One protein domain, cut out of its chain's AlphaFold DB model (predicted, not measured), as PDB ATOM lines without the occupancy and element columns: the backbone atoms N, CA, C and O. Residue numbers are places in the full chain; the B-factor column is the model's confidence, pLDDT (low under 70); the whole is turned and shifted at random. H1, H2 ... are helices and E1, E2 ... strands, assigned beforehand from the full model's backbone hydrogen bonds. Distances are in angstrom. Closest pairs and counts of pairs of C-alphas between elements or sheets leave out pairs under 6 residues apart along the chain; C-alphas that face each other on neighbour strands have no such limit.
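This is residues 2 to 59 of the 100 residues of the protein "Tyrosine-type recombinase/integrase" of Seonamhaeicola algicola (UniProt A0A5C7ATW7). A narrow three-stranded sheet makes one side of a flat model; on the other side H1 and H2 turn a corner, with residues 2 to 5 between. Residues 22 to 27 stick out from the E2 to E3 hairpin. The printed part has 58 residues, with three named strands and two named helices in the order E1, E2, E3, H1, H2 along the chain. The antiparallel sheet, E1 - E2 - E3, is a meander, each strand the neighbour of the one before; the class is mixed. It is only just compact, close to loose, with a radius of gyration of the C-alphas of 12.1 A and spans of 32 by 29 by 15 A.

E2, residues 16 to 21, is 16.9 A long; E1 is residues 8 to 10, from C-alpha 8 at (-28.477, 54.605, 42.791), and E3 28 to 32. H1, residues 35 to 45, is 15.3 A long; H2, 48 to 53, ends at (-20.763, 42.128, 50.199).

N 9 and O 17 are 2.9 A apart across E1 and E2, N 18 and O 31 2.8 A across E2 and E3. H1 and H2 are not on the sheet. They are close but not clearly touching, C-alphas Tyr 44 and Thr 50 being closest at 7.0 A, about perpendicular at 84 degrees. In both, every O i to N i+4 pair is within hydrogen-bond range.

C-alphas 12 and 48 are farthest apart, 33.1 A. The printed part has no cut and no long link; pLDDT is under 70 at residues 22 to 27.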
ATOM      1  N   ASN A   2     -24.761  42.409  40.800       75.69
ATOM      2  CA  ASN A   2     -24.182  42.978  42.013       75.69
ATOM      3  C   ASN A   2     -24.537  44.459  42.027       75.69
ATOM      4  O   ASN A   2     -23.737  45.276  41.590       75.69
ATOM      5  N   LEU A   3     -25.778  44.762  42.412       88.38
ATOM      6  CA  LEU A   3     -26.183  46.147  42.615       88.38
ATOM      7  C   LEU A   3     -25.648  46.633  43.958       88.38
ATOM      8  O   LEU A   3     -25.752  45.903  44.946       88.38
ATOM      9  N   ASN A   4     -25.130  47.851  43.988       91.25
ATOM     10  CA  ASN A   4     -24.656  48.547  45.179       91.25
ATOM     11  C   ASN A   4     -25.225  49.976  45.238       91.25
ATOM     12  O   ASN A   4     -25.966  50.391  44.346       91.25
ATOM     13  N   GLU A   5     -24.898  50.705  46.306       89.00
ATOM     14  CA  GLU A   5     -25.365  52.084  46.517       89.00
ATOM     15  C   GLU A   5     -24.913  53.023  45.386       89.00
ATOM     16  O   GLU A   5     -25.685  53.881  44.970       89.00
ATOM     17  N   ASP A   6     -23.730  52.798  44.799       90.19
ATOM     18  CA  ASP A   6     -23.204  53.599  43.678       90.19
ATOM     19  C   ASP A   6     -24.042  53.457  42.398       90.19
ATOM     20  O   ASP A   6     -23.919  54.246  41.460       90.19
ATOM     21  N   ASN A   7     -24.895  52.431  42.318       91.12
ATOM     22  CA  ASN A   7     -25.831  52.271  41.213       91.12
ATOM     23  C   ASN A   7     -27.097  53.115  41.382       91.12
ATOM     24  O   ASN A   7     -27.892  53.158  40.444       91.12
ATOM     25  N   ILE A   8     -27.313  53.758  42.532       91.69
ATOM     26  CA  ILE A   8     -28.477  54.605  42.791       91.69
ATOM     27  C   ILE A   8     -28.108  56.065  42.520       91.69
ATOM     28  O   ILE A   8     -27.134  56.592  43.048       91.69
ATOM     29  N   THR A   9     -28.908  56.742  41.704       90.38
ATOM     30  CA  THR A   9     -28.761  58.170  41.411       90.38
ATOM     31  C   THR A   9     -30.093  58.898  41.536       90.38
ATOM     32  O   THR A   9     -31.150  58.268  41.498       90.38
ATOM     33  N   PHE A  10     -30.049  60.221  41.659       88.81
ATOM     34  CA  PHE A  10     -31.241  61.060  41.643       88.81
ATOM     35  C   PHE A  10     -31.545  61.520  40.215       88.81
ATOM     36  O   PHE A  10     -30.655  61.939  39.474       88.81
ATOM     37  N   GLY A  11     -32.809  61.409  39.825       82.88
ATOM     38  CA  GLY A  11     -33.343  61.970  38.596       82.88
ATOM     39  C   GLY A  11     -33.600  63.469  38.730       82.88
ATOM     40  O   GLY A  11     -33.590  64.033  39.823       82.88
ATOM     41  N   ILE A  12     -33.859  64.113  37.594       80.81
ATOM     42  CA  ILE A  12     -34.223  65.540  37.519       80.81
ATOM     43  C   ILE A  12     -35.533  65.867  38.252       80.81
ATOM     44  O   ILE A  12     -35.769  67.007  38.630       80.81
ATOM     45  N   ASP A  13     -36.368  64.853  38.447       78.75
ATOM     46  CA  ASP A  13     -37.638  64.864  39.164       78.75
ATOM     47  C   ASP A  13     -37.471  64.667  40.682       78.75
ATOM     48  O   ASP A  13     -38.456  64.662  41.416       78.75
ATOM     49  N   GLY A  14     -36.236  64.477  41.163       81.69
ATOM     50  CA  GLY A  14     -35.937  64.137  42.555       81.69
ATOM     51  C   GLY A  14     -36.174  62.661  42.902       81.69
ATOM     52  O   GLY A  14     -35.873  62.248  44.021       81.69
ATOM     53  N   GLY A  15     -36.666  61.849  41.958       86.00
ATOM     54  CA  GLY A  15     -36.855  60.409  42.138       86.00
ATOM     55  C   GLY A  15     -35.527  59.651  42.125       86.00
ATOM     56  O   GLY A  15     -34.560  60.081  41.498       86.00
ATOM     57  N   LYS A  16     -35.453  58.499  42.797       91.19
ATOM     58  CA  LYS A  16     -34.263  57.634  42.748       91.19
ATOM     59  C   LYS A  16     -34.312  56.704  41.538       91.19
ATOM     60  O   LYS A  16     -35.363  56.193  41.167       91.19
ATOM     61  N   TRP A  17     -33.157  56.440  40.943       91.75
ATOM     62  CA  TRP A  17     -32.992  55.602  39.757       91.75
ATOM     63  C   TRP A  17     -31.840  54.626  39.952       91.75
ATOM     64  O   TRP A  17     -30.774  55.012  40.419       91.75
ATOM     65  N   ILE A  18     -32.024  53.377  39.529       91.38
ATOM     66  CA  ILE A  18     -30.944  52.398  39.417       91.38
ATOM     67  C   ILE A  18     -30.353  52.478  38.009       91.38
ATOM     68  O   ILE A  18     -31.050  52.228  37.021       91.38
ATOM     69  N   ILE A  19     -29.057  52.768  37.922       88.88
ATOM     70  CA  ILE A  19     -28.280  52.760  36.683       88.88
ATOM     71  C   ILE A  19     -27.270  51.617  36.733       88.88
ATOM     72  O   ILE A  19     -26.443  51.521  37.636       88.88
ATOM     73  N   THR A  20     -27.325  50.730  35.742       87.06
ATOM     74  CA  THR A  20     -26.415  49.585  35.647       87.06
ATOM     75  C   THR A  20     -26.006  49.311  34.206       87.06
ATOM     76  O   THR A  20     -26.809  49.446  33.279       87.06
ATOM     77  N   ASN A  21     -24.762  48.874  34.016       78.69
ATOM     78  CA  ASN A  21     -24.247  48.463  32.714       78.69
ATOM     79  C   ASN A  21     -24.383  46.951  32.584       78.69
ATOM     80  O   ASN A  21     -23.842  46.188  33.391       78.69
ATOM     81  N   ARG A  22     -25.117  46.481  31.572       65.94
ATOM     82  CA  ARG A  22     -25.219  45.041  31.338       65.94
ATOM     83  C   ARG A  22     -23.914  44.508  30.752       65.94
ATOM     84  O   ARG A  22     -23.463  44.948  29.708       65.94
ATOM     85  N   GLN A  23     -23.370  43.465  31.376       58.69
ATOM     86  CA  GLN A  23     -22.143  42.801  30.912       58.69
ATOM     87  C   GLN A  23     -22.285  42.097  29.549       58.69
ATOM     88  O   GLN A  23     -21.283  41.801  28.915       58.69
ATOM     89  N   LYS A  24     -23.513  41.789  29.104       54.47
ATOM     90  CA  LYS A  24     -23.754  40.970  27.898       54.47
ATOM     91  C   LYS A  24     -24.099  41.783  26.643       54.47
ATOM     92  O   LYS A  24     -24.067  41.238  25.550       54.47
ATOM     93  N   ILE A  25     -24.476  43.050  26.808       54.34
ATOM     94  CA  ILE A  25     -24.840  44.003  25.751       54.34
ATOM     95  C   ILE A  25     -24.525  45.366  26.366       54.34
ATOM     96  O   ILE A  25     -25.090  45.653  27.418       54.34
ATOM     97  N   HIS A  26     -23.635  46.158  25.767       58.81
ATOM     98  CA  HIS A  26     -23.084  47.433  26.273       58.81
ATOM     99  C   HIS A  26     -24.116  48.574  26.465       58.81
ATOM    100  O   HIS A  26     -23.798  49.751  26.335       58.81
ATOM    101  N   ASN A  27     -25.366  48.247  26.782       65.31
ATOM    102  CA  ASN A  27     -26.447  49.195  26.966       65.31
ATOM    103  C   ASN A  27     -26.586  49.525  28.455       65.31
ATOM    104  O   ASN A  27     -26.805  48.631  29.287       65.31
ATOM    105  N   ASN A  28     -26.506  50.816  28.773       75.31
ATOM    106  CA  ASN A  28     -26.861  51.335  30.087       75.31
ATOM    107  C   ASN A  28     -28.359  51.126  30.304       75.31
ATOM    108  O   ASN A  28     -29.189  51.531  29.489       75.31
ATOM    109  N   VAL A  29     -28.710  50.501  31.419       84.50
ATOM    110  CA  VAL A  29     -30.094  50.308  31.835       84.50
ATOM    111  C   VAL A  29     -30.376  51.281  32.970       84.50
ATOM    112  O   VAL A  29     -29.682  51.248  33.985       84.50
ATOM    113  N   LYS A  30     -31.390  52.130  32.786       86.75
ATOM    114  CA  LYS A  30     -31.923  53.031  33.812       86.75
ATOM    115  C   LYS A  30     -33.311  52.540  34.209       86.75
ATOM    116  O   LYS A  30     -34.149  52.331  33.335       86.75
ATOM    117  N   ILE A  31     -33.537  52.309  35.498       87.44
ATOM    118  CA  ILE A  31     -34.817  51.829  36.033       87.44
ATOM    119  C   ILE A  31     -35.202  52.746  37.195       87.44
ATOM    120  O   ILE A  31     -34.374  52.907  38.093       87.44
ATOM    121  N   PRO A  32     -36.409  53.334  37.209       88.94
ATOM    122  CA  PRO A  32     -36.850  54.122  38.351       88.94
ATOM    123  C   PRO A  32     -36.978  53.216  39.580       88.94
ATOM    124  O   PRO A  32     -37.491  52.095  39.498       88.94
ATOM    125  N   LEU A  33     -36.484  53.685  40.721       90.25
ATOM    126  CA  LEU A  33     -36.618  53.000  41.997       90.25
ATOM    127  C   LEU A  33     -37.965  53.382  42.609       90.25
ATOM    128  O   LEU A  33     -38.204  54.537  42.946       90.25
ATOM    129  N   LEU A  34     -38.856  52.402  42.732       89.38
ATOM    130  CA  LEU A  34     -40.160  52.613  43.353       89.38
ATOM    131  C   LEU A  34     -40.010  52.813  44.872       89.38
ATOM    132  O   LEU A  34     -39.156  52.144  45.462       89.38
ATOM    133  N   PRO A  35     -40.886  53.599  45.529       89.38
ATOM    134  CA  PRO A  35     -40.826  53.819  46.980       89.38
ATOM    135  C   PRO A  35     -40.782  52.515  47.791       89.38
ATOM    136  O   PRO A  35     -39.918  52.328  48.640       89.38
ATOM    137  N   ILE A  36     -41.614  51.530  47.428       90.62
ATOM    138  CA  ILE A  36     -41.622  50.218  48.093       90.62
ATOM    139  C   ILE A  36     -40.299  49.448  47.938       90.62
ATOM    140  O   ILE A  36     -39.908  48.677  48.812       90.62
ATOM    141  N   ALA A  37     -39.596  49.630  46.818       91.50
ATOM    142  CA  ALA A  37     -38.297  49.004  46.606       91.50
ATOM    143  C   ALA A  37     -37.206  49.710  47.425       91.50
ATOM    144  O   ALA A  37     -36.310  49.043  47.937       91.50
ATOM    145  N   GLU A  38     -37.303  51.029  47.580       91.88
ATOM    146  CA  GLU A  38     -36.420  51.827  48.430       91.88
ATOM    147  C   GLU A  38     -36.554  51.450  49.911       91.88
ATOM    148  O   GLU A  38     -35.546  51.183  50.563       91.88
ATOM    149  N   GLU A  39     -37.782  51.320  50.418       94.00
ATOM    150  CA  GLU A  39     -38.044  50.863  51.790       94.00
ATOM    151  C   GLU A  39     -37.415  49.490  52.070       94.00
ATOM    152  O   GLU A  39     -36.846  49.252  53.137       94.00
ATOM    153  N   LEU A  40     -37.479  48.574  51.096       93.56
ATOM    154  CA  LEU A  40     -36.842  47.264  51.211       93.56
ATOM    155  C   LEU A  40     -35.315  47.368  51.226       93.56
ATOM    156  O   LEU A  40     -34.683  46.668  52.014       93.56
ATOM    157  N   ILE A  41     -34.712  48.218  50.393       93.31
ATOM    158  CA  ILE A  41     -33.258  48.432  50.408       93.31
ATOM    159  C   ILE A  41     -32.822  48.943  51.784       93.31
ATOM    160  O   ILE A  41     -31.923  48.359  52.389       93.31
ATOM    161  N   GLU A  42     -33.505  49.954  52.322       92.94
ATOM    162  CA  GLU A  42     -33.174  50.527  53.631       92.94
ATOM    163  C   GLU A  42     -33.332  49.489  54.753       92.94
ATOM    164  O   GLU A  42     -32.444  49.327  55.590       92.94
ATOM    165  N   LYS A  43     -34.396  48.675  54.713       94.31
ATOM    166  CA  LYS A  43     -34.605  47.569  55.662       94.31
ATOM    167  C   LYS A  43     -33.451  46.560  55.674       94.31
ATOM    168  O   LYS A  43     -33.134  46.006  56.727       94.31
ATOM    169  N   TYR A  44     -32.845  46.277  54.521       92.75
ATOM    170  CA  TYR A  44     -31.761  45.295  54.396       92.75
ATOM    171  C   TYR A  44     -30.355  45.906  54.457       92.75
ATOM    172  O   TYR A  44     -29.380  45.145  54.455       92.75
ATOM    173  N   LYS A  45     -30.233  47.233  54.573       90.88
ATOM    174  CA  LYS A  45     -28.962  47.969  54.629       90.88
ATOM    175  C   LYS A  45     -28.067  47.515  55.779       90.88
ATOM    176  O   LYS A  45     -26.879  47.255  55.593       90.88
ATOM    177  N   GLU A  46     -28.669  47.302  56.946       91.25
ATOM    178  CA  GLU A  46     -27.960  46.902  58.164       91.25
ATOM    179  C   GLU A  46     -27.696  45.391  58.272       91.25
ATOM    180  O   GLU A  46     -27.056  44.925  59.217       91.25
ATOM    181  N   HIS A  47     -28.141  44.600  57.293       92.94
ATOM    182  CA  HIS A  47     -27.964  43.156  57.311       92.94
ATOM    183  C   HIS A  47     -26.480  42.776  57.133       92.94
ATOM    184  O   HIS A  47     -25.803  43.240  56.216       92.94
ATOM    185  N   ILE A  48     -25.981  41.851  57.962       91.81
ATOM    186  CA  ILE A  48     -24.559  41.445  58.014       91.81
ATOM    187  C   ILE A  48     -24.011  41.087  56.625       91.81
ATOM    188  O   ILE A  48     -22.956  41.569  56.217       91.81
ATOM    189  N   ASN A  49     -24.751  40.267  55.872       89.75
ATOM    190  CA  ASN A  49     -24.339  39.880  54.521       89.75
ATOM    191  C   ASN A  49     -24.293  41.070  53.552       89.75
ATOM    192  O   ASN A  49     -23.330  41.154  52.803       89.75
ATOM    193  N   THR A  50     -25.264  41.990  53.605       89.38
ATOM    194  CA  THR A  50     -25.307  43.221  52.793       89.38
ATOM    195  C   THR A  50     -24.060  44.070  53.034       89.38
ATOM    196  O   THR A  50     -23.344  44.398  52.089       89.38
ATOM    197  N   LYS A  51     -23.723  44.328  54.306       90.12
ATOM    198  CA  LYS A  51     -22.515  45.068  54.706       90.12
ATOM    199  C   LYS A  51     -21.233  44.393  54.229       90.12
ATOM    200  O   LYS A  51     -20.343  45.051  53.698       90.12
ATOM    201  N   LYS A  52     -21.149  43.066  54.377       89.69
ATOM    202  CA  LYS A  52     -19.975  42.285  53.968       89.69
ATOM    203  C   LYS A  52     -19.770  42.293  52.451       89.69
ATOM    204  O   LYS A  52     -18.631  42.370  52.000       89.69
ATOM    205  N   THR A  53     -20.843  42.192  51.668       88.62
ATOM    206  CA  THR A  53     -20.763  42.128  50.199       88.62
ATOM    207  C   THR A  53     -20.866  43.487  49.518       88.62
ATOM    208  O   THR A  53     -20.650  43.550  48.311       88.62
ATOM    209  N   LYS A  54     -21.163  44.559  50.267       90.12
ATOM    210  CA  LYS A  54     -21.400  45.920  49.757       90.12
ATOM    211  C   LYS A  54     -22.432  45.949  48.620       90.12
ATOM    212  O   LYS A  54     -22.271  46.667  47.639       90.12
ATOM    213  N   THR A  55     -23.466  45.122  48.729       92.06
ATOM    214  CA  THR A  55     -24.579  45.041  47.767       92.06
ATOM    215  C   THR A  55     -25.842  45.637  48.371       92.06
ATOM    216  O   THR A  55     -25.916  45.758  49.580       92.06
ATOM    217  N   LEU A  56     -26.855  45.971  47.566       91.94
ATOM    218  CA  LEU A  56     -28.135  46.507  48.071       91.94
ATOM    219  C   LEU A  56     -28.942  45.488  48.892       91.94
ATOM    220  O   LEU A  56     -29.748  45.852  49.739       91.94
ATOM    221  N   PHE A  57     -28.731  44.199  48.625       92.06
ATOM    222  CA  PHE A  57     -29.408  43.091  49.292       92.06
ATOM    223  C   PHE A  57     -28.400  42.009  49.676       92.06
ATOM    224  O   PHE A  57     -27.346  41.897  49.036       92.06
ATOM    225  N   PRO A  58     -28.720  41.154  50.662       90.19
ATOM    226  CA  PRO A  58     -27.897  39.997  50.966       90.19
ATOM    227  C   PRO A  58     -27.873  39.039  49.769       90.19
ATOM    228  O   PRO A  58     -28.913  38.635  49.245       90.19
ATOM    229  N   ASN A  59     -26.672  38.655  49.334       85.94
ATOM    230  CA  ASN A  59     -26.512  37.791  48.168       85.94
ATOM    231  C   ASN A  59     -27.171  36.419  48.374       85.94
ATOM    232  O   ASN A  59     -26.908  35.708  49.344       85.94
TER     233      ASN A  59